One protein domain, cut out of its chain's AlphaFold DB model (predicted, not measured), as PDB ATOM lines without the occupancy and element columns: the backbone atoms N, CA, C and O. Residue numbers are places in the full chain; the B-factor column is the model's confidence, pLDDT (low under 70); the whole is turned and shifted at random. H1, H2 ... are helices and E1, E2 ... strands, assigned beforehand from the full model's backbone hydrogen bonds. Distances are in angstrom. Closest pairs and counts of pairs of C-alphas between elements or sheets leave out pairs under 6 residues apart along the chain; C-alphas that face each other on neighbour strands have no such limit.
ATOM      1  N   GLU A  32     -48.434  19.109 -20.206       93.56
ATOM      2  CA  GLU A  32     -47.742  18.901 -18.932       93.56
ATOM      3  C   GLU A  32     -48.391  19.668 -17.769       93.56
ATOM      4  O   GLU A  32     -48.563  19.102 -16.690       93.56
ATOM      5  N   GLU A  33     -48.817  20.918 -17.974       94.50
ATOM      6  CA  GLU A  33     -49.548  21.688 -16.954       94.50
ATOM      7  C   GLU A  33     -50.890  21.032 -16.612       94.50
ATOM      8  O   GLU A  33     -51.242  20.901 -15.438       94.50
ATOM      9  N   THR A  34     -51.607  20.552 -17.629       95.12
ATOM     10  CA  THR A  34     -52.882  19.840 -17.478       95.12
ATOM     11  C   THR A  34     -52.707  18.566 -16.649       95.12
ATOM     12  O   THR A  34     -53.451  18.317 -15.697       95.12
ATOM     13  N   LEU A  35     -51.690  17.768 -16.977       95.31
ATOM     14  CA  LEU A  35     -51.382  16.518 -16.287       95.31
ATOM     15  C   LEU A  35     -50.850  16.756 -14.870       95.31
ATOM     16  O   LEU A  35     -51.226  16.034 -13.946       95.31
ATOM     17  N   THR A  36     -50.060  17.809 -14.663       94.31
ATOM     18  CA  THR A  36     -49.579  18.222 -13.336       94.31
ATOM     19  C   THR A  36     -50.736  18.652 -12.439       94.31
ATOM     20  O   THR A  36     -50.828  18.207 -11.292       94.31
ATOM     21  N   ALA A  37     -51.669  19.453 -12.963       94.25
ATOM     22  CA  ALA A  37     -52.870  19.852 -12.235       94.25
ATOM     23  C   ALA A  37     -53.743  18.640 -11.874       94.25
ATOM     24  O   ALA A  37     -54.244  18.557 -10.755       94.25
ATOM     25  N   LEU A  38     -53.879  17.672 -12.788       94.19
ATOM     26  CA  LEU A  38     -54.559  16.408 -12.516       94.19
ATOM     27  C   LEU A  38     -53.844  15.607 -11.414       94.19
ATOM     28  O   LEU A  38     -54.493  15.061 -10.526       94.19
ATOM     29  N   ASN A  39     -52.513  15.550 -11.443       93.56
ATOM     30  CA  ASN A  39     -51.702  14.838 -10.460       93.56
ATOM     31  C   ASN A  39     -51.799  15.402  -9.036       93.56
ATOM     32  O   ASN A  39     -51.641  14.639  -8.085       93.56
ATOM     33  N   ALA A  40     -52.059  16.702  -8.891       93.88
ATOM     34  CA  ALA A  40     -52.210  17.366  -7.597       93.88
ATOM     35  C   ALA A  40     -53.574  17.113  -6.922       93.88
ATOM     36  O   ALA A  40     -53.763  17.467  -5.758       93.88
ATOM     37  N   LYS A  41     -54.537  16.519  -7.638       94.19
ATOM     38  CA  LYS A  41     -55.890  16.252  -7.133       94.19
ATOM     39  C   LYS A  41     -55.915  15.035  -6.192       94.19
ATOM     40  O   LYS A  41     -55.193  14.065  -6.437       94.19
ATOM     41  N   PRO A  42     -56.796  15.016  -5.172       94.25
ATOM     42  CA  PRO A  42     -57.096  13.806  -4.404       94.25
ATOM     43  C   PRO A  42     -57.530  12.649  -5.316       94.25
ATOM     44  O   PRO A  42     -58.146  12.881  -6.352       94.25
ATOM     45  N   ALA A  43     -57.242  11.403  -4.929       90.75
ATOM     46  CA  ALA A  43     -57.392  10.233  -5.805       90.75
ATOM     47  C   ALA A  43     -58.794  10.083  -6.436       90.75
ATOM     48  O   ALA A  43     -58.898   9.826  -7.636       90.75
ATOM     49  N   GLU A  44     -59.861  10.283  -5.657       92.19
ATOM     50  CA  GLU A  44     -61.244  10.186  -6.145       92.19
ATOM     51  C   GLU A  44     -61.598  11.317  -7.119       92.19
ATOM     52  O   GLU A  44     -62.112  11.065  -8.212       92.19
ATOM     53  N   GLU A  45     -61.273  12.565  -6.762       94.94
ATOM     54  CA  GLU A  45     -61.518  13.738  -7.609       94.94
ATOM     55  C   GLU A  45     -60.723  13.640  -8.914       94.94
ATOM     56  O   GLU A  45     -61.263  13.847 -10.000       94.94
ATOM     57  N   ARG A  46     -59.453  13.235  -8.816       95.62
ATOM     58  CA  ARG A  46     -58.581  12.954  -9.953       95.62
ATOM     59  C   ARG A  46     -59.228  11.949 -10.899       95.62
ATOM     60  O   ARG A  46     -59.299  12.207 -12.098       95.62
ATOM     61  N   GLN A  47     -59.680  10.806 -10.378       95.06
ATOM     62  CA  GLN A  47     -60.264   9.751 -11.205       95.06
ATOM     63  C   GLN A  47     -61.551  10.222 -11.885       95.06
ATOM     64  O   GLN A  47     -61.755   9.936 -13.063       95.06
ATOM     65  N   LYS A  48     -62.391  10.989 -11.182       96.25
ATOM     66  CA  LYS A  48     -63.600  11.586 -11.758       96.25
ATOM     67  C   LYS A  48     -63.267  12.537 -12.914       96.25
ATOM     68  O   LYS A  48     -63.793  12.357 -14.010       96.25
ATOM     69  N   ILE A  49     -62.349  13.485 -12.698       96.81
ATOM     70  CA  ILE A  49     -61.900  14.446 -13.723       96.81
ATOM     71  C   ILE A  49     -61.303  13.713 -14.930       96.81
ATOM     72  O   ILE A  49     -61.616  14.047 -16.073       96.81
ATOM     73  N   LEU A  50     -60.457  12.710 -14.682       97.12
ATOM     74  CA  LEU A  50     -59.824  11.909 -15.725       97.12
ATOM     75  C   LEU A  50     -60.868  11.196 -16.592       97.12
ATOM     76  O   LEU A  50     -60.815  11.285 -17.814       97.12
ATOM     77  N   MET A  51     -61.847  10.540 -15.966       97.19
ATOM     78  CA  MET A  51     -62.900   9.797 -16.663       97.19
ATOM     79  C   MET A  51     -63.834  10.703 -17.466       97.19
ATOM     80  O   MET A  51     -64.165  10.387 -18.610       97.19
ATOM     81  N   GLU A  52     -64.267  11.826 -16.887       97.44
ATOM     82  CA  GLU A  52     -65.157  12.775 -17.560       97.44
ATOM     83  C   GLU A  52     -64.495  13.384 -18.799       97.44
ATOM     84  O   GLU A  52     -65.121  13.447 -19.858       97.44
ATOM     85  N   ASN A  53     -63.230  13.798 -18.698       97.56
ATOM     86  CA  ASN A  53     -62.535  14.420 -19.823       97.56
ATOM     87  C   ASN A  53     -62.045  13.398 -20.855       97.56
ATOM     88  O   ASN A  53     -62.205  13.647 -22.045       97.56
ATOM     89  N   ALA A  54     -61.593  12.208 -20.443       97.50
ATOM     90  CA  ALA A  54     -61.290  11.128 -21.387       97.50
ATOM     91  C   ALA A  54     -62.532  10.707 -22.199       97.50
ATOM     92  O   ALA A  54     -62.421  10.361 -23.373       97.50
ATOM     93  N   ARG A  55     -63.736  10.777 -21.608       97.38
ATOM     94  CA  ARG A  55     -64.997  10.546 -22.333       97.38
ATOM     95  C   ARG A  55     -65.305  11.643 -23.350       97.38
ATOM     96  O   ARG A  55     -65.861  11.332 -24.399       97.38
ATOM     97  N   LYS A  56     -64.963  12.901 -23.052       97.44
ATOM     98  CA  LYS A  56     -65.108  14.019 -24.001       97.44
ATOM     99  C   LYS A  56     -64.122  13.905 -25.164       97.44
ATOM    100  O   LYS A  56     -64.505  14.180 -26.292       97.44
ATOM    101  N   GLU A  57     -62.886  13.489 -24.890       97.88
ATOM    102  CA  GLU A  57     -61.862  13.260 -25.918       97.88
ATOM    103  C   GLU A  57     -62.192  12.047 -26.800       97.88
ATOM    104  O   GLU A  57     -61.996  12.087 -28.011       97.88
ATOM    105  N   GLY A  58     -62.716  10.965 -26.211       97.06
ATOM    106  CA  GLY A  58     -63.323   9.832 -26.920       97.06
ATOM    107  C   GLY A  58     -62.373   8.966 -27.755       97.06
ATOM    108  O   GLY A  58     -62.782   7.918 -28.262       97.06
ATOM    109  N   SER A  59     -61.103   9.343 -27.906       97.62
ATOM    110  CA  SER A  59     -60.114   8.571 -28.657       97.62
ATOM    111  C   SER A  59     -58.679   8.844 -28.217       97.62
ATOM    112  O   SER A  59     -58.411   9.850 -27.572       97.62
ATOM    113  N   ILE A  60     -57.776   7.927 -28.570       98.00
ATOM    114  CA  ILE A  60     -56.322   8.084 -28.454       98.00
ATOM    115  C   ILE A  60     -55.620   7.463 -29.658       98.00
ATOM    116  O   ILE A  60     -56.051   6.434 -30.181       98.00
ATOM    117  N   ASN A  61     -54.479   8.023 -30.038       98.00
ATOM    118  CA  ASN A  61     -53.538   7.464 -30.995       98.00
ATOM    119  C   ASN A  61     -52.329   6.890 -30.251       98.00
ATOM    120  O   ASN A  61     -51.509   7.616 -29.685       98.00
ATOM    121  N   PHE A  62     -52.209   5.567 -30.278       97.88
ATOM    122  CA  PHE A  62     -51.174   4.809 -29.593       97.88
ATOM    123  C   PHE A  62     -50.132   4.270 -30.580       97.88
ATOM    124  O   PHE A  62     -50.431   3.434 -31.442       97.88
ATOM    125  N   TYR A  63     -48.887   4.737 -30.453       95.94
ATOM    126  CA  TYR A  63     -47.766   4.255 -31.263       95.94
ATOM    127  C   TYR A  63     -46.979   3.217 -30.472       95.94
ATOM    128  O   TYR A  63     -46.307   3.529 -29.490       95.94
ATOM    129  N   ALA A  64     -47.073   1.966 -30.907       92.50
ATOM    130  CA  ALA A  64     -46.556   0.825 -30.179       92.50
ATOM    131  C   ALA A  64     -45.230   0.322 -30.766       92.50
ATOM    132  O   ALA A  64     -45.124   0.030 -31.964       92.50
ATOM    133  N   ALA A  65     -44.226   0.150 -29.903       86.75
ATOM    134  CA  ALA A  65     -42.974  -0.530 -30.246       86.75
ATOM    135  C   ALA A  65     -43.088  -2.066 -30.216       86.75
ATOM    136  O   ALA A  65     -42.186  -2.761 -30.683       86.75
ATOM    137  N   THR A  66     -44.177  -2.601 -29.665       82.88
ATOM    138  CA  THR A  66     -44.501  -4.032 -29.634       82.88
ATOM    139  C   THR A  66     -45.139  -4.499 -30.940       82.88
ATOM    140  O   THR A  66     -45.668  -3.697 -31.713       82.88
ATOM    141  N   ASN A  67     -45.114  -5.814 -31.189       80.50
ATOM    142  CA  ASN A  67     -45.825  -6.411 -32.322       80.50
ATOM    143  C   ASN A  67     -47.348  -6.202 -32.193       80.50
ATOM    144  O   ASN A  67     -47.865  -5.939 -31.103       80.50
ATOM    145  N   LEU A  68     -48.069  -6.317 -33.311       85.56
ATOM    146  CA  LEU A  68     -49.499  -6.015 -33.357       85.56
ATOM    147  C   LEU A  68     -50.331  -6.915 -32.432       85.56
ATOM    148  O   LEU A  68     -51.224  -6.398 -31.771       85.56
ATOM    149  N   ARG A  69     -50.016  -8.214 -32.336       88.81
ATOM    150  CA  ARG A  69     -50.739  -9.167 -31.479       88.81
ATOM    151  C   ARG A  69     -50.688  -8.740 -30.012       88.81
ATOM    152  O   ARG A  69     -51.730  -8.502 -29.413       88.81
ATOM    153  N   ASP A  70     -49.483  -8.579 -29.468       88.50
ATOM    154  CA  ASP A  70     -49.275  -8.199 -28.064       88.50
ATOM    155  C   ASP A  70     -49.925  -6.830 -27.769       88.50
ATOM    156  O   ASP A  70     -50.504  -6.606 -26.707       88.50
ATOM    157  N   THR A  71     -49.878  -5.916 -28.746       93.19
ATOM    158  CA  THR A  71     -50.509  -4.590 -28.656       93.19
ATOM    159  C   THR A  71     -52.036  -4.692 -28.609       93.19
ATOM    160  O   THR A  71     -52.677  -4.029 -27.794       93.19
ATOM    161  N   GLN A  72     -52.630  -5.527 -29.463       95.44
ATOM    162  CA  GLN A  72     -54.076  -5.739 -29.520       95.44
ATOM    163  C   GLN A  72     -54.615  -6.391 -28.248       95.44
ATOM    164  O   GLN A  72     -55.693  -6.008 -27.809       95.44
ATOM    165  N   GLU A  73     -53.881  -7.316 -27.627       95.38
ATOM    166  CA  GLU A  73     -54.283  -7.927 -26.352       95.38
ATOM    167  C   GLU A  73     -54.420  -6.883 -25.235       95.38
ATOM    168  O   GLU A  73     -55.423  -6.865 -24.520       95.38
ATOM    169  N   ILE A  74     -53.455  -5.963 -25.125       96.62
ATOM    170  CA  ILE A  74     -53.513  -4.878 -24.136       96.62
ATOM    171  C   ILE A  74     -54.643  -3.895 -24.453       96.62
ATOM    172  O   ILE A  74     -55.377  -3.485 -23.555       96.62
ATOM    173  N   VAL A  75     -54.831  -3.537 -25.727       97.50
ATOM    174  CA  VAL A  75     -55.922  -2.640 -26.139       97.50
ATOM    175  C   VAL A  75     -57.297  -3.283 -25.936       97.50
ATOM    176  O   VAL A  75     -58.229  -2.605 -25.512       97.50
ATOM    177  N   ALA A  76     -57.440  -4.587 -26.175       97.06
ATOM    178  CA  ALA A  76     -58.676  -5.317 -25.903       97.06
ATOM    179  C   ALA A  76     -59.005  -5.308 -24.404       97.06
ATOM    180  O   ALA A  76     -60.145  -5.036 -24.023       97.06
ATOM    181  N   GLY A  77     -57.996  -5.525 -23.557       97.00
ATOM    182  CA  GLY A  77     -58.134  -5.385 -22.115       97.00
ATOM    183  C   GLY A  77     -58.549  -3.966 -21.702       97.00
ATOM    184  O   GLY A  77     -59.464  -3.813 -20.898       97.00
ATOM    185  N   PHE A  78     -57.947  -2.927 -22.292       98.25
ATOM    186  CA  PHE A  78     -58.312  -1.529 -22.033       98.25
ATOM    187  C   PHE A  78     -59.773  -1.249 -22.406       98.25
ATOM    188  O   PHE A  78     -60.542  -0.738 -21.591       98.25
ATOM    189  N   ASN A  79     -60.182  -1.657 -23.609       97.06
ATOM    190  CA  ASN A  79     -61.527  -1.429 -24.138       97.06
ATOM    191  C   ASN A  79     -62.621  -2.141 -23.328       97.06
ATOM    192  O   ASN A  79     -63.765  -1.692 -23.334       97.06
ATOM    193  N   LYS A  80     -62.290  -3.216 -22.600       96.81
ATOM    194  CA  LYS A  80     -63.224  -3.877 -21.675       96.81
ATOM    195  C   LYS A  80     -63.652  -2.953 -20.530       96.81
ATOM    196  O   LYS A  80     -64.808  -2.995 -20.121       96.81
ATOM    197  N   PHE A  81     -62.737  -2.125 -20.023       95.25
ATOM    198  CA  PHE A  81     -63.016  -1.169 -18.943       95.25
ATOM    199  C   PHE A  81     -63.439   0.205 -19.471       95.25
ATOM    200  O   PHE A  81     -64.248   0.887 -18.842       95.25
ATOM    201  N   TYR A  82     -62.922   0.599 -20.636       97.19
ATOM    202  CA  TYR A  82     -63.112   1.931 -21.212       97.19
ATOM    203  C   TYR A  82     -63.612   1.869 -22.665       97.19
ATOM    204  O   TYR A  82     -62.969   2.409 -23.564       97.19
ATOM    205  N   PRO A  83     -64.789   1.266 -22.928       96.50
ATOM    206  CA  PRO A  83     -65.304   1.083 -24.292       96.50
ATOM    207  C   PRO A  83     -65.642   2.402 -25.008       96.50
ATOM    208  O   PRO A  83     -65.893   2.411 -26.209       96.50
ATOM    209  N   PHE A  84     -65.671   3.519 -24.274       96.62
ATOM    210  CA  PHE A  84     -65.942   4.856 -24.800       96.62
ATOM    211  C   PHE A  84     -64.700   5.558 -25.377       96.62
ATOM    212  O   PHE A  84     -64.855   6.619 -25.971       96.62
ATOM    213  N   VAL A  85     -63.492   5.004 -25.204       98.00
ATOM    214  CA  VAL A  85     -62.256   5.552 -25.783       98.00
ATOM    215  C   VAL A  85     -61.805   4.668 -26.940       98.00
ATOM    216  O   VAL A  85     -61.393   3.526 -26.745       98.00
ATOM    217  N   LYS A  86     -61.838   5.195 -28.165       97.69
ATOM    218  CA  LYS A  86     -61.339   4.484 -29.345       97.69
ATOM    219  C   LYS A  86     -59.814   4.563 -29.424       97.69
ATOM    220  O   LYS A  86     -59.258   5.649 -29.530       97.69
ATOM    221  N   VAL A  87     -59.139   3.415 -29.463       98.12
ATOM    222  CA  VAL A  87     -57.673   3.349 -29.582       98.12
ATOM    223  C   VAL A  87     -57.248   3.135 -31.038       98.12
ATOM    224  O   VAL A  87     -57.455   2.063 -31.607       98.12
ATOM    225  N   GLY A  88     -56.633   4.145 -31.650       97.31
ATOM    226  CA  GLY A  88     -55.943   4.044 -32.935       97.31
ATOM    227  C   GLY A  88     -54.536   3.479 -32.750       97.31
ATOM    228  O   GLY A  88     -53.712   4.089 -32.079       97.31
ATOM    229  N   ILE A  89     -54.241   2.317 -33.336       95.75
ATOM    230  CA  ILE A  89     -52.953   1.628 -33.159       95.75
ATOM    231  C   ILE A  89     -52.037   1.885 -34.360       95.75
ATOM    232  O   ILE A  89     -52.420   1.653 -35.503       95.75
ATOM    233  N   SER A  90     -50.790   2.278 -34.100       91.88
ATOM    234  CA  SER A  90     -49.681   2.173 -35.059       91.88
ATOM    235  C   SER A  90     -48.582   1.290 -34.471       91.88
ATOM    236  O   SER A  90     -47.816   1.742 -33.626       91.88
ATOM    237  N   SER A  91     -48.493   0.032 -34.908       86.00
ATOM    238  CA  SER A  91     -47.408  -0.882 -34.514       86.00
ATOM    239  C   SER A  91     -46.239  -0.719 -35.485       86.00
ATOM    240  O   SER A  91     -46.365  -1.037 -36.666       86.00
ATOM    241  N   LEU A  92     -45.129  -0.152 -35.005       75.38
ATOM    242  CA  LEU A  92     -44.012   0.302 -35.854       75.38
ATOM    243  C   LEU A  92     -42.648  -0.259 -35.422       75.38
ATOM    244  O   LEU A  92     -41.650  -0.059 -36.115       75.38
ATOM    245  N   GLY A  93     -42.581  -0.932 -34.269       69.50
ATOM    246  CA  GLY A  93     -41.311  -1.286 -33.633       69.50
ATOM    247  C   GLY A  93     -40.599  -0.068 -33.022       69.50
ATOM    248  O   GLY A  93     -40.902   1.078 -33.346       69.50
ATOM    249  N   GLY A  94     -39.631  -0.301 -32.128       67.56
ATOM    250  CA  GLY A  94     -38.933   0.770 -31.392       67.56
ATOM    251  C   GLY A  94     -38.366   1.899 -32.276       67.56
ATOM    252  O   GLY A  94     -38.735   3.056 -32.069       67.56
ATOM    253  N   PRO A  95     -37.532   1.596 -33.292       70.38
ATOM    254  CA  PRO A  95     -37.003   2.613 -34.206       70.38
ATOM    255  C   PRO A  95     -38.086   3.318 -35.033       70.38
ATOM    256  O   PRO A  95     -37.973   4.511 -35.310       70.38
ATOM    257  N   GLY A  96     -39.143   2.595 -35.418       74.25
ATOM    258  CA  GLY A  96     -40.241   3.146 -36.209       74.25
ATOM    259  C   GLY A  96     -41.049   4.184 -35.434       74.25
ATOM    260  O   GLY A  96     -41.352   5.243 -35.983       74.25
ATOM    261  N   VAL A  97     -41.326   3.934 -34.148       84.06
ATOM    262  CA  VAL A  97     -41.979   4.918 -33.270       84.06
ATOM    263  C   VAL A  97     -41.115   6.175 -33.143       84.06
ATOM    264  O   VAL A  97     -41.611   7.270 -33.392       84.06
ATOM    265  N   LEU A  98     -39.817   6.037 -32.841       82.75
ATOM    266  CA  LEU A  98     -38.903   7.183 -32.735       82.75
ATOM    267  C   LEU A  98     -38.877   8.022 -34.024       82.75
ATOM    268  O   LEU A  98     -39.034   9.244 -33.974       82.75
ATOM    269  N   ASN A  99     -38.718   7.378 -35.182       82.31
ATOM    270  CA  ASN A  99     -38.671   8.061 -36.476       82.31
ATOM    271  C   ASN A  99     -39.986   8.768 -36.805       82.31
ATOM    272  O   ASN A  99     -39.970   9.896 -37.292       82.31
ATOM    273  N   LYS A 100     -41.128   8.133 -36.523       87.00
ATOM    274  CA  LYS A 100     -42.435   8.717 -36.823       87.00
ATOM    275  C   LYS A 100     -42.712   9.947 -35.960       87.00
ATOM    276  O   LYS A 100     -42.976  11.007 -36.514       87.00
ATOM    277  N   VAL A 101     -42.538   9.841 -34.640       87.56
ATOM    278  CA  VAL A 101     -42.766  10.963 -33.709       87.56
ATOM    279  C   VAL A 101     -41.805  12.120 -34.014       87.56
ATOM    280  O   VAL A 101     -42.214  13.274 -34.037       87.56
ATOM    281  N   THR A 102     -40.532  11.839 -34.319       85.00
ATOM    282  CA  THR A 102     -39.564  12.893 -34.691       85.00
ATOM    283  C   THR A 102     -39.839  13.533 -36.052       85.00
ATOM    284  O   THR A 102     -39.528  14.708 -36.236       85.00
ATOM    285  N   THR A 103     -40.423  12.796 -36.998       87.56
ATOM    286  CA  THR A 103     -40.842  13.342 -38.299       87.56
ATOM    287  C   THR A 103     -42.074  14.230 -38.150       87.56
ATOM    288  O   THR A 103     -42.091  15.335 -38.682       87.56
ATOM    289  N   GLU A 104     -43.059  13.782 -37.375       87.75
ATOM    290  CA  GLU A 104     -44.254  14.543 -36.994       87.75
ATOM    291  C   GLU A 104     -43.886  15.873 -36.319       87.75
ATOM    292  O   GLU A 104     -44.287  16.946 -36.769       87.75
ATOM    293  N   GLU A 105     -42.998  15.817 -35.324       82.62
ATOM    294  CA  GLU A 105     -42.479  16.994 -34.626       82.62
ATOM    295  C   GLU A 105     -41.839  18.012 -35.580       82.62
ATOM    296  O   GLU A 105     -42.118  19.205 -35.490       82.62
ATOM    297  N   ARG A 106     -41.020  17.547 -36.536       83.38
ATOM    298  CA  ARG A 106     -40.396  18.408 -37.558       83.38
ATOM    299  C   ARG A 106     -41.409  19.018 -38.520       83.38
ATOM    300  O   ARG A 106     -41.189  20.125 -38.996       83.38
ATOM    301  N   ALA A 107     -42.487  18.297 -38.812       86.75
ATOM    302  CA  ALA A 107     -43.577  18.775 -39.650       86.75
ATOM    303  C   ALA A 107     -44.531  19.727 -38.904       86.75
ATOM    304  O   ALA A 107     -45.455  20.256 -39.515       86.75
ATOM    305  N   GLY A 108     -44.335  19.940 -37.595       85.38
ATOM    306  CA  GLY A 108     -45.227  20.753 -36.767       85.38
ATOM    307  C   GLY A 108     -46.600  20.115 -36.534       85.38
ATOM    308  O   GLY A 108     -47.531  20.804 -36.128       85.38
ATOM    309  N   VAL A 109     -46.740  18.810 -36.784       88.50
ATOM    310  CA  VAL A 109     -47.987  18.057 -36.610       88.50
ATOM    311  C   VAL A 109     -47.749  16.981 -35.563       88.50
ATOM    312  O   VAL A 109     -46.836  16.187 -35.714       88.50
ATOM    313  N   THR A 110     -48.573  16.912 -34.520       88.44
ATOM    314  CA  THR A 110     -48.487  15.850 -33.508       88.44
ATOM    315  C   THR A 110     -49.763  15.022 -33.547       88.44
ATOM    316  O   THR A 110     -50.836  15.533 -33.239       88.44
ATOM    317  N   VAL A 111     -49.655  13.754 -33.956       92.94
ATOM    318  CA  VAL A 111     -50.810  12.842 -34.034       92.94
ATOM    319  C   VAL A 111     -50.837  11.886 -32.847       92.94
ATOM    320  O   VAL A 111     -51.914  11.545 -32.362       92.94
ATOM    321  N   ALA A 112     -49.668  11.425 -32.402       95.69
ATOM    322  CA  ALA A 112     -49.551  10.490 -31.288       95.69
ATOM    323  C   ALA A 112     -49.931  11.120 -29.941       95.69
ATOM    324  O   ALA A 112     -49.475  12.211 -29.603       95.69
ATOM    325  N   ASP A 113     -50.684  10.364 -29.145       97.94
ATOM    326  CA  ASP A 113     -50.989  10.689 -27.751       97.94
ATOM    327  C   ASP A 113     -50.034   9.972 -26.799       97.94
ATOM    328  O   ASP A 113     -49.451  10.563 -25.889       97.94
ATOM    329  N   VAL A 114     -49.853   8.672 -27.044       97.31
ATOM    330  CA  VAL A 114     -49.059   7.774 -26.209       97.31
ATOM    331  C   VAL A 114     -48.125   6.960 -27.086       97.31
ATOM    332  O   VAL A 114     -48.499   6.490 -28.163       97.31
ATOM    333  N   VAL A 115     -46.906   6.757 -26.603       96.12
ATOM    334  CA  VAL A 115     -45.884   5.961 -27.280       96.12
ATOM    335  C   VAL A 115     -45.365   4.875 -26.347       96.12
ATOM    336  O   VAL A 115     -45.159   5.130 -25.160       96.12
ATOM    337  N   THR A 116     -45.112   3.674 -26.871       93.94
ATOM    338  CA  THR A 116     -44.209   2.718 -26.213       93.94
ATOM    339  C   THR A 116     -42.895   2.625 -26.961       93.94
ATOM    340  O   THR A 116     -42.855   2.669 -28.190       93.94
ATOM    341  N   LEU A 117     -41.800   2.524 -26.211       84.88
ATOM    342  CA  LEU A 117     -40.431   2.572 -26.727       84.88
ATOM    343  C   LEU A 117     -39.531   1.658 -25.903       84.88
ATOM    344  O   LEU A 117     -39.740   1.479 -24.707       84.88
ATOM    345  N   THR A 118     -38.468   1.129 -26.503       77.88
ATOM    346  CA  THR A 118     -37.372   0.550 -25.714       77.88
ATOM    347  C   THR A 118     -36.699   1.662 -24.909       77.88
ATOM    348  O   THR A 118     -36.390   2.713 -25.476       77.88
ATOM    349  N   GLY A 119     -36.431   1.435 -23.618       77.00
ATOM    350  CA  GLY A 119     -35.910   2.458 -22.704       77.00
ATOM    351  C   GLY A 119     -34.680   3.220 -23.217       77.00
ATOM    352  O   GLY A 119     -34.564   4.420 -22.990       77.00
ATOM    353  N   GLY A 120     -33.805   2.569 -23.990       74.38
ATOM    354  CA  GLY A 120     -32.622   3.206 -24.583       74.38
ATOM    355  C   GLY A 120     -32.908   4.354 -25.568       74.38
ATOM    356  O   GLY A 120     -32.028   5.187 -25.777       74.38
ATOM    357  N   TYR A 121     -34.114   4.442 -26.146       75.88
ATOM    358  CA  TYR A 121     -34.505   5.530 -27.061       75.88
ATOM    359  C   TYR A 121     -35.110   6.745 -26.350       75.88
ATOM    360  O   TYR A 121     -35.168   7.832 -26.921       75.88
ATOM    361  N   VAL A 122     -35.536   6.580 -25.099       82.50
ATOM    362  CA  VAL A 122     -36.242   7.614 -24.331       82.50
ATOM    363  C   VAL A 122     -35.416   8.889 -24.122       82.50
ATOM    364  O   VAL A 122     -35.980   9.971 -24.295       82.50
ATOM    365  N   PRO A 123     -34.096   8.824 -23.830       83.00
ATOM    366  CA  PRO A 123     -33.285  10.027 -23.641       83.00
ATOM    367  C   PRO A 123     -33.334  11.007 -24.813       83.00
ATOM    368  O   PRO A 123     -33.315  12.211 -24.587       83.00
ATOM    369  N   GLU A 124     -33.437  10.515 -26.052       82.81
ATOM    370  CA  GLU A 124     -33.513  11.381 -27.233       82.81
ATOM    371  C   GLU A 124     -34.803  12.205 -27.263       82.81
ATOM    372  O   GLU A 124     -34.775  13.386 -27.601       82.81
ATOM    373  N   LEU A 125     -35.933  11.590 -26.912       86.62
ATOM    374  CA  LEU A 125     -37.213  12.290 -26.897       86.62
ATOM    375  C   LEU A 125     -37.298  13.286 -25.737       86.62
ATOM    376  O   LEU A 125     -37.883  14.353 -25.905       86.62
ATOM    377  N   ILE A 126     -36.670  12.982 -24.596       88.75
ATOM    378  CA  ILE A 126     -36.539  13.931 -23.480       88.75
ATOM    379  C   ILE A 126     -35.666  15.124 -23.890       88.75
ATOM    380  O   ILE A 126     -36.075  16.266 -23.704       88.75
ATOM    381  N   GLU A 127     -34.492  14.883 -24.486       86.19
ATOM    382  CA  GLU A 127     -33.581  15.943 -24.953       86.19
ATOM    383  C   GLU A 127     -34.271  16.883 -25.953       86.19
ATOM    384  O   GLU A 127     -34.099  18.100 -25.900       86.19
ATOM    385  N   LYS A 128     -35.119  16.320 -26.820       86.88
ATOM    386  CA  LYS A 128     -35.925  17.065 -27.793       86.88
ATOM    387  C   LYS A 128     -37.223  17.654 -27.224       86.88
ATOM    388  O   LYS A 128     -37.969  18.259 -27.985       86.88
ATOM    389  N   LYS A 129     -37.497  17.504 -25.920       91.19
ATOM    390  CA  LYS A 129     -38.715  17.988 -25.236       91.19
ATOM    391  C   LYS A 129     -40.022  17.463 -25.850       91.19
ATOM    392  O   LYS A 129     -41.022  18.167 -25.916       91.19
ATOM    393  N   MET A 130     -40.003  16.217 -26.315       92.56
ATOM    394  CA  MET A 130     -41.115  15.587 -27.034       92.56
ATOM    395  C   MET A 130     -42.039  14.759 -26.131       92.56
ATOM    396  O   MET A 130     -43.051  14.248 -26.606       92.56
ATOM    397  N   LEU A 131     -41.709  14.608 -24.847       95.00
ATOM    398  CA  LEU A 131     -42.502  13.864 -23.867       95.00
ATOM    399  C   LEU A 131     -43.002  14.805 -22.772       95.00
ATOM    400  O   LEU A 131     -42.245  15.660 -22.318       95.00
ATOM    401  N   ALA A 132     -44.247  14.617 -22.341       95.88
ATOM    402  CA  ALA A 132     -44.803  15.283 -21.168       95.88
ATOM    403  C   ALA A 132     -44.497  14.481 -19.900       95.88
ATOM    404  O   ALA A 132     -44.515  13.245 -19.913       95.88
ATOM    405  N   LYS A 133     -44.281  15.180 -18.786       96.00
ATOM    406  CA  LYS A 133     -44.227  14.548 -17.467       96.00
ATOM    407  C   LYS A 133     -45.624  14.150 -16.995       96.00
ATOM    408  O   LYS A 133     -46.568  14.934 -17.047       96.00
ATOM    409  N   TYR A 134     -45.738  12.930 -16.480       95.81
ATOM    410  CA  TYR A 134     -46.952  12.410 -15.866       95.81
ATOM    411  C   TYR A 134     -46.633  11.299 -14.862       95.81
ATOM    412  O   TYR A 134     -45.991  10.298 -15.187       95.81
ATOM    413  N   ARG A 135     -47.114  11.445 -13.622       93.12
ATOM    414  CA  ARG A 135     -46.884  10.455 -12.559       93.12
ATOM    415  C   ARG A 135     -48.137   9.630 -12.313       93.12
ATOM    416  O   ARG A 135     -49.025  10.045 -11.580       93.12
ATOM    417  N   SER A 136     -48.207   8.433 -12.880       93.81
ATOM    418  CA  SER A 136     -49.346   7.547 -12.624       93.81
ATOM    419  C   SER A 136     -49.495   7.213 -11.124       93.81
ATOM    420  O   SER A 136     -48.486   6.924 -10.469       93.81
ATOM    421  N   PRO A 137     -50.726   7.142 -10.572       93.06
ATOM    422  CA  PRO A 137     -50.971   6.621  -9.222       93.06
ATOM    423  C   PRO A 137     -50.553   5.151  -9.066       93.06
ATOM    424  O   PRO A 137     -50.486   4.645  -7.949       93.06
ATOM    425  N   MET A 138     -50.244   4.464 -10.169       92.69
ATOM    426  CA  MET A 138     -49.800   3.074 -10.163       92.69
ATOM    427  C   MET A 138     -48.306   2.912  -9.840       92.69
ATOM    428  O   MET A 138     -47.875   1.807  -9.513       92.69
ATOM    429  N   VAL A 139     -47.520   3.997  -9.866       92.50
ATOM    430  CA  VAL A 139     -46.068   3.998  -9.607       92.50
ATOM    431  C   VAL A 139     -45.653   3.303  -8.294       92.50
ATOM    432  O   VAL A 139     -44.688   2.541  -8.331       92.50
ATOM    433  N   PRO A 140     -46.345   3.460  -7.145       92.31
ATOM    434  CA  PRO A 140     -45.967   2.769  -5.905       92.31
ATOM    435  C   PRO A 140     -45.958   1.231  -6.016       92.31
ATOM    436  O   PRO A 140     -45.166   0.552  -5.350       92.31
ATOM    437  N   PHE A 141     -46.798   0.676  -6.896       93.19
ATOM    438  CA  PHE A 141     -46.891  -0.764  -7.157       93.19
ATOM    439  C   PHE A 141     -45.827  -1.267  -8.139       93.19
ATOM    440  O   PHE A 141     -45.657  -2.478  -8.286       93.19
ATOM    441  N   VAL A 142     -45.097  -0.363  -8.794       92.19
ATOM    442  CA  VAL A 142     -44.063  -0.688  -9.777       92.19
ATOM    443  C   VAL A 142     -42.731  -1.005  -9.085       92.19
ATOM    444  O   VAL A 142     -42.332  -0.368  -8.106       92.19
ATOM    445  N   ARG A 143     -42.039  -2.036  -9.578       89.25
ATOM    446  CA  ARG A 143     -40.712  -2.487  -9.139       89.25
ATOM    447  C   ARG A 143     -39.659  -1.395  -9.367       89.25
ATOM    448  O   ARG A 143     -39.732  -0.598 -10.304       89.25
ATOM    449  N   LYS A 144     -38.640  -1.364  -8.505       87.38
ATOM    450  CA  LYS A 144     -37.503  -0.439  -8.647       87.38
ATOM    451  C   LYS A 144     -36.813  -0.669 -10.002       87.38
ATOM    452  O   LYS A 144     -36.694  -1.805 -10.445       87.38
ATOM    453  N   GLY A 145     -36.378   0.408 -10.659       84.75
ATOM    454  CA  GLY A 145     -35.750   0.358 -11.989       84.75
ATOM    455  C   GLY A 145     -36.728   0.457 -13.168       84.75
ATOM    456  O   GLY A 145     -36.291   0.698 -14.287       84.75
ATOM    457  N   PHE A 146     -38.039   0.353 -12.924       90.00
ATOM    458  CA  PHE A 146     -39.097   0.532 -13.929       90.00
ATOM    459  C   PHE A 146     -39.771   1.907 -13.848       90.00
ATOM    460  O   PHE A 146     -40.837   2.100 -14.417       90.00
ATOM    461  N   VAL A 147     -39.203   2.870 -13.131       90.12
ATOM    462  CA  VAL A 147     -39.793   4.206 -12.994       90.12
ATOM    463  C   VAL A 147     -38.706   5.245 -13.169       90.12
ATOM    464  O   VAL A 147     -37.618   5.109 -12.605       90.12
ATOM    465  N   ASP A 148     -39.024   6.280 -13.934       88.88
ATOM    466  CA  ASP A 148     -38.227   7.487 -14.030       88.88
ATOM    467  C   ASP A 148     -38.396   8.390 -12.804       88.88
ATOM    468  O   ASP A 148     -39.512   8.643 -12.346       88.88
ATOM    469  N   ALA A 149     -37.292   8.946 -12.311       85.94
ATOM    470  CA  ALA A 149     -37.327   9.893 -11.203       85.94
ATOM    471  C   ALA A 149     -37.992  11.221 -11.596       85.94
ATOM    472  O   ALA A 149     -38.642  11.830 -10.748       85.94
ATOM    473  N   GLU A 150     -37.870  11.640 -12.860       88.19
ATOM    474  CA  GLU A 150     -38.397  12.914 -13.371       88.19
ATOM    475  C   GLU A 150     -39.875  12.845 -13.787       88.19
ATOM    476  O   GLU A 150     -40.542  13.878 -13.849       88.19
ATOM    477  N   GLY A 151     -40.414  11.641 -13.990       90.00
ATOM    478  CA  GLY A 151     -41.817  11.405 -14.329       90.00
ATOM    479  C   GLY A 151     -42.129  11.421 -15.826       90.00
ATOM    480  O   GLY A 151     -43.293  11.568 -16.176       90.00
ATOM    481  N   TYR A 152     -41.145  11.267 -16.715       91.56
ATOM    482  CA  TYR A 152     -41.396  11.167 -18.162       91.56
ATOM    483  C   TYR A 152     -41.975   9.815 -18.583       91.56
ATOM    484  O   TYR A 152     -42.663   9.715 -19.597       91.56
ATOM    485  N   TRP A 153     -41.645   8.756 -17.845       91.25
ATOM    486  CA  TRP A 153     -42.042   7.401 -18.193       91.25
ATOM    487  C   TRP A 153     -42.080   6.470 -16.977       91.25
ATOM    488  O   TRP A 153     -41.287   6.593 -16.038       91.25
ATOM    489  N   PRO A 154     -42.957   5.464 -17.032       94.00
ATOM    490  CA  PRO A 154     -42.753   4.188 -16.375       94.00
ATOM    491  C   PRO A 154     -42.515   3.058 -17.391       94.00
ATOM    492  O   PRO A 154     -42.886   3.124 -18.564       94.00
ATOM    493  N   GLY A 155     -41.843   2.009 -16.931       92.75
ATOM    494  CA  GLY A 155     -41.616   0.766 -17.651       92.75
ATOM    495  C   GLY A 155     -42.890  -0.070 -17.674       92.75
ATOM    496  O   GLY A 155     -43.538  -0.225 -16.644       92.75
ATOM    497  N   VAL A 156     -43.228  -0.631 -18.830       93.12
ATOM    498  CA  VAL A 156     -44.397  -1.498 -19.041       93.12
ATOM    499  C   VAL A 156     -44.046  -2.975 -19.044       93.12
ATOM    500  O   VAL A 156     -44.853  -3.791 -18.632       93.12
ATOM    501  N   TYR A 157     -42.831  -3.331 -19.448       90.56
ATOM    502  CA  TYR A 157     -42.275  -4.663 -19.253       90.56
ATOM    503  C   TYR A 157     -40.762  -4.632 -19.445       90.56
ATOM    504  O   TYR A 157     -40.214  -3.715 -20.059       90.56
ATOM    505  N   PRO A 279     -36.148  -1.416 -19.307       89.00
ATOM    506  CA  PRO A 279     -37.567  -1.641 -19.502       89.00
ATOM    507  C   PRO A 279     -38.032  -0.996 -20.804       89.00
ATOM    508  O   PRO A 279     -37.601   0.101 -21.171       89.00
ATOM    509  N   SER A 280     -38.916  -1.684 -21.517       90.00
ATOM    510  CA  SER A 280     -39.753  -0.990 -22.488       90.00
ATOM    511  C   SER A 280     -40.675  -0.078 -21.700       90.00
ATOM    512  O   SER A 280     -41.186  -0.479 -20.656       90.00
ATOM    513  N   VAL A 281     -40.836   1.150 -22.159       92.75
ATOM    514  CA  VAL A 281     -41.536   2.203 -21.432       92.75
ATOM    515  C   VAL A 281     -42.796   2.614 -22.162       92.75
ATOM    516  O   VAL A 281     -42.933   2.351 -23.358       92.75
ATOM    517  N   ILE A 282     -43.671   3.306 -21.447       95.94
ATOM    518  CA  ILE A 282     -44.778   4.074 -22.005       95.94
ATOM    519  C   ILE A 282     -44.588   5.547 -21.646       95.94
ATOM    520  O   ILE A 282     -44.130   5.858 -20.548       95.94
ATOM    521  N   ALA A 283     -44.898   6.452 -22.564       96.06
ATOM    522  CA  ALA A 283     -44.786   7.888 -22.332       96.06
ATOM    523  C   ALA A 283     -45.891   8.649 -23.067       96.06
ATOM    524  O   ALA A 283     -46.373   8.197 -24.110       96.06
ATOM    525  N   ILE A 284     -46.272   9.805 -22.523       97.69
ATOM    526  CA  ILE A 284     -47.240  10.722 -23.135       97.69
ATOM    527  C   ILE A 284     -46.472  11.745 -23.970       97.69
ATOM    528  O   ILE A 284     -45.449  12.275 -23.531       97.69
ATOM    529  N   VAL A 285     -46.942  12.012 -25.185       96.69
ATOM    530  CA  VAL A 285     -46.311  12.986 -26.084       96.69
ATOM    531  C   VAL A 285     -46.573  14.408 -25.579       96.69
ATOM    532  O   VAL A 285     -47.681  14.733 -25.162       96.69
ATOM    533  N   ALA A 286     -45.563  15.282 -25.636       95.56
ATOM    534  CA  ALA A 286     -45.625  16.644 -25.088       95.56
ATOM    535  C   ALA A 286     -46.758  17.507 -25.672       95.56
ATOM    536  O   ALA A 286     -47.244  18.424 -25.015       95.56
ATOM    537  N   ARG A 287     -47.178  17.213 -26.906       94.31
ATOM    538  CA  ARG A 287     -48.289  17.872 -27.607       94.31
ATOM    539  C   ARG A 287     -49.415  16.897 -27.966       94.31
ATOM    540  O   ARG A 287     -50.040  17.049 -29.010       94.31
ATOM    541  N   ALA A 288     -49.625  15.875 -27.133       96.06
ATOM    542  CA  ALA A 288     -50.716  14.919 -27.292       96.06
ATOM    543  C   ALA A 288     -52.073  15.647 -27.433       96.06
ATOM    544  O   ALA A 288     -52.403  16.453 -26.558       96.06
ATOM    545  N   PRO A 289     -52.856  15.391 -28.497       94.94
ATOM    546  CA  PRO A 289     -54.177  15.999 -28.667       94.94
ATOM    547  C   PRO A 289     -55.218  15.549 -27.627       94.94
ATOM    548  O   PRO A 289     -56.185  16.276 -27.400       94.94
ATOM    549  N   HIS A 290     -55.027  14.391 -26.986       97.69
ATOM    550  CA  HIS A 290     -55.961  13.783 -26.029       97.69
ATOM    551  C   HIS A 290     -55.265  13.456 -24.686       97.69
ATOM    552  O   HIS A 290     -55.036  12.283 -24.357       97.69
ATOM    553  N   PRO A 291     -54.853  14.468 -23.896       97.38
ATOM    554  CA  PRO A 291     -54.058  14.267 -22.684       97.38
ATOM    555  C   PRO A 291     -54.755  13.435 -21.593       97.38
ATOM    556  O   PRO A 291     -54.083  12.665 -20.900       97.38
ATOM    557  N   TYR A 292     -56.078  13.539 -21.420       98.38
ATOM    558  CA  TYR A 292     -56.777  12.789 -20.369       98.38
ATOM    559  C   TYR A 292     -56.920  11.308 -20.733       98.38
ATOM    560  O   TYR A 292     -56.650  10.426 -19.919       98.38
ATOM    561  N   ALA A 293     -57.279  11.001 -21.971       98.44
ATOM    562  CA  ALA A 293     -57.370   9.641 -22.459       98.44
ATOM    563  C   ALA A 293     -55.973   8.993 -22.553       98.44
ATOM    564  O   ALA A 293     -55.834   7.806 -22.247       98.44
ATOM    565  N   ALA A 294     -54.922   9.770 -22.852       98.44
ATOM    566  CA  ALA A 294     -53.528   9.331 -22.760       98.44
ATOM    567  C   ALA A 294     -53.134   8.915 -21.331       98.44
ATOM    568  O   ALA A 294     -52.591   7.827 -21.127       98.44
ATOM    569  N   ALA A 295     -53.450   9.747 -20.333       98.06
ATOM    570  CA  ALA A 295     -53.211   9.450 -18.921       98.06
ATOM    571  C   ALA A 295     -53.997   8.219 -18.441       98.06
ATOM    572  O   ALA A 295     -53.440   7.360 -17.753       98.06
ATOM    573  N   LEU A 296     -55.260   8.087 -18.860       98.38
ATOM    574  CA  LEU A 296     -56.103   6.928 -18.558       98.38
ATOM    575  C   LEU A 296     -55.527   5.634 -19.150       98.38
ATOM    576  O   LEU A 296     -55.485   4.602 -18.478       98.38
ATOM    577  N   PHE A 297     -55.052   5.685 -20.397       98.44
ATOM    578  CA  PHE A 297     -54.422   4.542 -21.055       98.44
ATOM    579  C   PHE A 297     -53.090   4.162 -20.407       98.44
ATOM    580  O   PHE A 297     -52.818   2.973 -20.228       98.44
ATOM    581  N   LEU A 298     -52.283   5.149 -20.006       98.00
ATOM    582  CA  LEU A 298     -51.034   4.914 -19.284       98.00
ATOM    583  C   LEU A 298     -51.288   4.242 -17.927       98.00
ATOM    584  O   LEU A 298     -50.625   3.258 -17.599       98.00
ATOM    585  N   ASP A 299     -52.270   4.725 -17.162       97.31
ATOM    586  CA  ASP A 299     -52.662   4.122 -15.884       97.31
ATOM    587  C   ASP A 299     -53.129   2.677 -16.058       97.31
ATOM    588  O   ASP A 299     -52.734   1.794 -15.291       97.31
ATOM    589  N   TYR A 300     -53.935   2.417 -17.093       97.56
ATOM    590  CA  TYR A 300     -54.363   1.065 -17.424       97.56
ATOM    591  C   TYR A 300     -53.183   0.166 -17.806       97.56
ATOM    592  O   TYR A 300     -53.127  -0.978 -17.362       97.56
ATOM    593  N   HIS A 301     -52.212   0.667 -18.572       96.12
ATOM    594  CA  HIS A 301     -51.015  -0.096 -18.942       96.12
ATOM    595  C   HIS A 301     -50.197  -0.553 -17.723       96.12
ATOM    596  O   HIS A 301     -49.542  -1.592 -17.776       96.12
ATOM    597  N   LEU A 302     -50.258   0.191 -16.614       96.31
ATOM    598  CA  LEU A 302     -49.645  -0.166 -15.327       96.31
ATOM    599  C   LEU A 302     -50.591  -0.911 -14.368       96.31
ATOM    600  O   LEU A 302     -50.248  -1.159 -13.203       96.31
ATOM    601  N   SER A 303     -51.796  -1.251 -14.820       96.25
ATOM    602  CA  SER A 303     -52.776  -1.983 -14.024       96.25
ATOM    603  C   SER A 303     -52.365  -3.435 -13.796       96.25
ATOM    604  O   SER A 303     -51.509  -3.998 -14.489       96.25
ATOM    605  N   LYS A 304     -52.994  -4.052 -12.790       95.69
ATOM    606  CA  LYS A 304     -52.836  -5.480 -12.515       95.69
ATOM    607  C   LYS A 304     -53.271  -6.325 -13.715       95.69
ATOM    608  O   LYS A 304     -52.510  -7.188 -14.125       95.69
ATOM    609  N   GLU A 305     -54.407  -6.000 -14.334       94.81
ATOM    610  CA  GLU A 305     -54.915  -6.689 -15.530       94.81
ATOM    611  C   GLU A 305     -53.901  -6.659 -16.682       94.81
ATOM    612  O   GLU A 305     -53.535  -7.704 -17.214       94.81
ATOM    613  N   ALA A 306     -53.393  -5.473 -17.039       95.81
ATOM    614  CA  ALA A 306     -52.415  -5.343 -18.121       95.81
ATOM    615  C   ALA A 306     -51.127  -6.123 -17.817       95.81
ATOM    616  O   ALA A 306     -50.586  -6.802 -18.688       95.81
ATOM    617  N   SER A 307     -50.670  -6.088 -16.562       95.06
ATOM    618  CA  SER A 307     -49.509  -6.863 -16.117       95.06
ATOM    619  C   SER A 307     -49.753  -8.374 -16.193       95.06
ATOM    620  O   SER A 307     -48.861  -9.116 -16.597       95.06
ATOM    621  N   GLU A 308     -50.953  -8.844 -15.846       94.75
ATOM    622  CA  GLU A 308     -51.325 -10.254 -15.967       94.75
ATOM    623  C   GLU A 308     -51.391 -10.711 -17.426       94.75
ATOM    624  O   GLU A 308     -50.895 -11.796 -17.723       94.75
ATOM    625  N   ILE A 309     -51.918  -9.887 -18.342       93.56
ATOM    626  CA  ILE A 309     -51.882 -10.157 -19.790       93.56
ATOM    627  C   ILE A 309     -50.429 -10.315 -20.254       93.56
ATOM    628  O   ILE A 309     -50.080 -11.309 -20.893       93.56
ATOM    629  N   MET A 310     -49.556  -9.374 -19.884       91.50
ATOM    630  CA  MET A 310     -48.141  -9.402 -20.267       91.50
ATOM    631  C   MET A 310     -47.405 -10.640 -19.739       91.50
ATOM    632  O   MET A 310     -46.608 -11.237 -20.464       91.50
ATOM    633  N   VAL A 311     -47.667 -11.057 -18.500       90.44
ATOM    634  CA  VAL A 311     -47.029 -12.248 -17.920       90.44
ATOM    635  C   VAL A 311     -47.597 -13.531 -18.528       90.44
ATOM    636  O   VAL A 311     -46.832 -14.360 -19.021       90.44
ATOM    637  N   LYS A 312     -48.925 -13.700 -18.511       88.06
ATOM    638  CA  LYS A 312     -49.595 -14.965 -18.855       88.06
ATOM    639  C   LYS A 312     -49.616 -15.227 -20.358       88.06
ATOM    640  O   LYS A 312     -49.355 -16.349 -20.775       88.06
ATOM    641  N   ASN A 313     -49.900 -14.205 -21.165       85.62
ATOM    642  CA  ASN A 313     -50.102 -14.376 -22.607       85.62
ATOM    643  C   ASN A 313     -48.827 -14.076 -23.406       85.62
ATOM    644  O   ASN A 313     -48.606 -14.658 -24.467       85.62
ATOM    645  N   GLN A 314     -47.974 -13.178 -22.897       83.06
ATOM    646  CA  GLN A 314     -46.829 -12.648 -23.651       83.06
ATOM    647  C   GLN A 314     -45.465 -13.074 -23.085       83.06
ATOM    648  O   GLN A 314     -44.438 -12.807 -23.714       83.06
ATOM    649  N   GLY A 315     -45.424 -13.718 -21.912       79.06
ATOM    650  CA  GLY A 315     -44.183 -14.166 -21.267       79.06
ATOM    651  C   GLY A 315     -43.237 -13.022 -20.880       79.06
ATOM    652  O   GLY A 315     -42.017 -13.198 -20.844       79.06
ATOM    653  N   ARG A 316     -43.771 -11.820 -20.650       84.44
ATOM    654  CA  ARG A 316     -42.996 -10.617 -20.318       84.44
ATOM    655  C   ARG A 316     -42.856 -10.447 -18.809       84.44
ATOM    656  O   ARG A 316     -43.737 -10.822 -18.043       84.44
ATOM    657  N   TRP A 317     -41.770  -9.811 -18.373       88.31
ATOM    658  CA  TRP A 317     -41.589  -9.432 -16.971       88.31
ATOM    659  C   TRP A 317     -42.234  -8.070 -16.724       88.31
ATOM    660  O   TRP A 317     -41.650  -7.028 -17.022       88.31
ATOM    661  N   ALA A 318     -43.474  -8.090 -16.236       91.69
ATOM    662  CA  ALA A 318     -44.268  -6.893 -15.981       91.69
ATOM    663  C   ALA A 318     -43.756  -6.087 -14.760       91.69
ATOM    664  O   ALA A 318     -43.178  -6.650 -13.831       91.69
ATOM    665  N   PRO A 319     -43.986  -4.767 -14.712       90.31
ATOM    666  CA  PRO A 319     -43.459  -3.871 -13.683       90.31
ATOM    667  C   PRO A 319     -44.042  -4.096 -12.289       90.31
ATOM    668  O   PRO A 319     -43.434  -3.669 -11.312       90.31
ATOM    669  N   ARG A 320     -45.232  -4.685 -12.163       92.81
ATOM    670  CA  ARG A 320     -45.954  -4.744 -10.889       92.81
ATOM    671  C   ARG A 320     -45.341  -5.738  -9.900       92.81
ATOM    672  O   ARG A 320     -44.931  -6.835 -10.270       92.81
ATOM    673  N   LYS A 321     -45.278  -5.347  -8.624       91.31
ATOM    674  CA  LYS A 321     -44.774  -6.181  -7.513       91.31
ATOM    675  C   LYS A 321     -45.759  -7.281  -7.104       91.31
ATOM    676  O   LYS A 321     -45.340  -8.338  -6.662       91.31
ATOM    677  N   ASP A 322     -47.055  -7.016  -7.241       92.12
ATOM    678  CA  ASP A 322     -48.168  -7.903  -6.875       92.12
ATOM    679  C   ASP A 322     -48.599  -8.844  -8.014       92.12
ATOM    680  O   ASP A 322     -49.613  -9.537  -7.904       92.12
ATOM    681  N   VAL A 323     -47.836  -8.866  -9.111       91.88
ATOM    682  CA  VAL A 323     -47.988  -9.806 -10.224       91.88
ATOM    683  C   VAL A 323     -46.672 -10.581 -10.326       91.88
ATOM    684  O   VAL A 323     -45.655  -9.988 -10.708       91.88
ATOM    685  N   PRO A 324     -46.654 -11.868  -9.941       88.56
ATOM    686  CA  PRO A 324     -45.444 -12.669 -10.013       88.56
ATOM    687  C   PRO A 324     -45.060 -12.904 -11.473       88.56
ATOM    688  O   PRO A 324     -45.923 -13.130 -12.325       88.56
ATOM    689  N   TRP A 325     -43.767 -12.850 -11.776       87.19
ATOM    690  CA  TRP A 325     -43.259 -13.270 -13.077       87.19
ATOM    691  C   TRP A 325     -43.359 -14.785 -13.233       87.19
ATOM    692  O   TRP A 325     -43.302 -15.529 -12.255       87.19
ATOM    693  N   THR A 326     -43.430 -15.255 -14.480       80.50
ATOM    694  CA  THR A 326     -43.399 -16.694 -14.795       80.50
ATOM    695  C   THR A 326     -42.157 -17.375 -14.216       80.50
ATOM    696  O   THR A 326     -42.197 -18.550 -13.866       80.50
ATOM    697  N   VAL A 327     -41.059 -16.623 -14.083       81.44
ATOM    698  CA  VAL A 327     -39.873 -17.022 -13.327       81.44
ATOM    699  C   VAL A 327     -39.359 -15.808 -12.564       81.44
ATOM    700  O   VAL A 327     -38.976 -14.806 -13.169       81.44
ATOM    701  N   GLU A 328     -39.344 -15.912 -11.240       80.38
ATOM    702  CA  GLU A 328     -38.784 -14.897 -10.349       80.38
ATOM    703  C   GLU A 328     -37.301 -15.204 -10.068       80.38
ATOM    704  O   GLU A 328     -36.961 -16.334  -9.697       80.38
ATOM    705  N   PRO A 329     -36.398 -14.222 -10.225       81.75
ATOM    706  CA  PRO A 329     -35.025 -14.329  -9.751       81.75
ATOM    707  C   PRO A 329     -34.958 -14.621  -8.251       81.75
ATOM    708  O   PRO A 329     -35.605 -13.951  -7.454       81.75
ATOM    709  N   GLN A 330     -34.133 -15.592  -7.851       77.19
ATOM    710  CA  GLN A 330     -33.929 -15.939  -6.434       77.19
ATOM    711  C   GLN A 330     -32.890 -15.050  -5.721       77.19
ATOM    712  O   GLN A 330     -32.532 -15.319  -4.578       77.19
ATOM    713  N   GLY A 331     -32.380 -14.012  -6.388       80.94
ATOM    714  CA  GLY A 331     -31.308 -13.147  -5.892       80.94
ATOM    715  C   GLY A 331     -31.472 -11.693  -6.327       80.94
ATOM    716  O   GLY A 331     -32.579 -11.248  -6.636       80.94
ATOM    717  N   ASP A 332     -30.364 -10.957  -6.356       84.50
ATOM    718  CA  ASP A 332     -30.374  -9.532  -6.668       84.50
ATOM    719  C   ASP A 332     -30.797  -9.280  -8.118       84.50
ATOM    720  O   ASP A 332     -30.395  -9.981  -9.049       84.50
ATOM    721  N   LEU A 333     -31.593  -8.231  -8.316       86.62
ATOM    722  CA  LEU A 333     -32.049  -7.786  -9.626       86.62
ATOM    723  C   LEU A 333     -31.283  -6.530 -10.044       86.62
ATOM    724  O   LEU A 333     -31.385  -5.494  -9.384       86.62
ATOM    725  N   PRO A 343     -27.296   7.427 -23.579       50.22
ATOM    726  CA  PRO A 343     -26.126   8.255 -23.850       50.22
ATOM    727  C   PRO A 343     -24.801   7.482 -23.844       50.22
ATOM    728  O   PRO A 343     -23.942   7.807 -24.650       50.22
ATOM    729  N   LYS A 344     -24.599   6.470 -22.983       47.41
ATOM    730  CA  LYS A 344     -23.351   5.673 -22.931       47.41
ATOM    731  C   LYS A 344     -23.200   4.680 -24.088       47.41
ATOM    732  O   LYS A 344     -22.080   4.328 -24.420       47.41
ATOM    733  N   ILE A 345     -24.285   4.257 -24.727       44.25
ATOM    734  CA  ILE A 345     -24.263   3.472 -25.971       44.25
ATOM    735  C   ILE A 345     -24.008   4.416 -27.160       44.25
ATOM    736  O   ILE A 345     -23.307   4.060 -28.106       44.25
ATOM    737  N   ARG A 346     -24.500   5.664 -27.084       46.16
ATOM    738  CA  ARG A 346     -24.414   6.661 -28.166       46.16
ATOM    739  C   ARG A 346     -23.132   7.515 -28.154       46.16
ATOM    740  O   ARG A 346     -22.641   7.896 -29.214       46.16
ATOM    741  N   LYS A 347     -22.547   7.804 -26.982       34.50
ATOM    742  CA  LYS A 347     -21.373   8.689 -26.797       34.50
ATOM    743  C   LYS A 347     -19.970   8.067 -26.993       34.50
ATOM    744  O   LYS A 347     -19.068   8.857 -27.274       34.50
ATOM    745  N   PRO A 348     -19.701   6.742 -27.002       37.19
ATOM    746  CA  PRO A 348     -18.349   6.219 -27.261       37.19
ATOM    747  C   PRO A 348     -17.910   6.264 -28.736       37.19
ATOM    748  O   PRO A 348     -16.931   5.617 -29.118       37.19
TER     749      PRO A 348
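AT A GLANCE: This is residues 32 to 157, 279 to 333 and 343 to 348 of the 511 residues of the protein "Extracellular solute-binding protein" of Deltaproteobacteria bacterium (UniProt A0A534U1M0). What is the main picture? A strongly twisted sheet of five strands makes the core, with H3 and H6 over one face and H4 and H5 over the other. H1 and H2 make a hairpin that packs on H6, H7 packs on H3, and short H8 lies farthest out, near H5. How is it made up? The printed part has 187 residues, with eight named helices and five named strands in the order H1 H2 E1 H3 E2 H4 E3 H5 E4 E5 H6 H7 H8, a mixed class. The mixed sheet runs E2 E1 E3 E5 E4; the whole is compact, with a radius of gyration of the C-alphas of 15.8 A and spans of 46 by 45 by 32 A.

HOW THE PARTS SIT: Where do the first helices sit? H1, residues 32 to 39, and H2, residues 43 to 57, form a hairpin; their closest C-alphas, of Leu 38 and Arg 46, are 5.9 A apart. H2 touches the hub H6, residues 291 to 301, at a steep tilt of 63 degrees, closest at the C-alphas of Ala 54 and Ala 293, 4.3 A. How do the strands pair? E1, residues 59 to 64, is parallel to E2, residues 86 to 91, with N 62 and O 88 at 2.8 A, and to E3, residues 114 to 118, with N 116 and O 63 at 2.9 A. E5, residues 280 to 285, is antiparallel to E3, with N 281 and O 117 at 2.8 A, and meets E4, residues 155 to 157, only at a point. Which helices are on the sheet? H3, residues 68 to 81, at a height of 9.6 A, joins E1 and E2 in a strand-helix-strand unit, parallel neighbours with a helix between, its crossover right-handed; H6 is on the same face. On the opposite face are H4, residues 93 to 106, and H5, residues 119 to 127; H7, residues 304 to 312, only grazes the sheet, and H8, residues 343 to 348, is not on it. Are the helix backbones complete? Every O i to N i+4 pair is within hydrogen-bond range in H1, H2, H4, H6 and H7, against 9 of 10 in H3, 1 of 2 in H8 and 2 of 5 in H5, where 5 of 6 O i to N i+3 pairs are.

IN THESE COORDINATES: Where are the anchors? H1 begins at C-alpha 32 (-47.742, 18.901, -18.932), and H8 ends at C-alpha 348 (-18.349, 6.219, -27.261). Which elements are long? H2 measures 20.8 A, H3 20.3 A, H4 20.1 A and E5 15.9 A.

THE WHOLE: Where are the cuts? Residues 158 to 278 and 334 to 342 are not printed, with C-alpha gaps of 5.6 A and 22.2 A. Which link is long? That from H5 to E4, with 27 residues. Where is confidence low? Residues 93 to 94 and 343 to 348 are under 70.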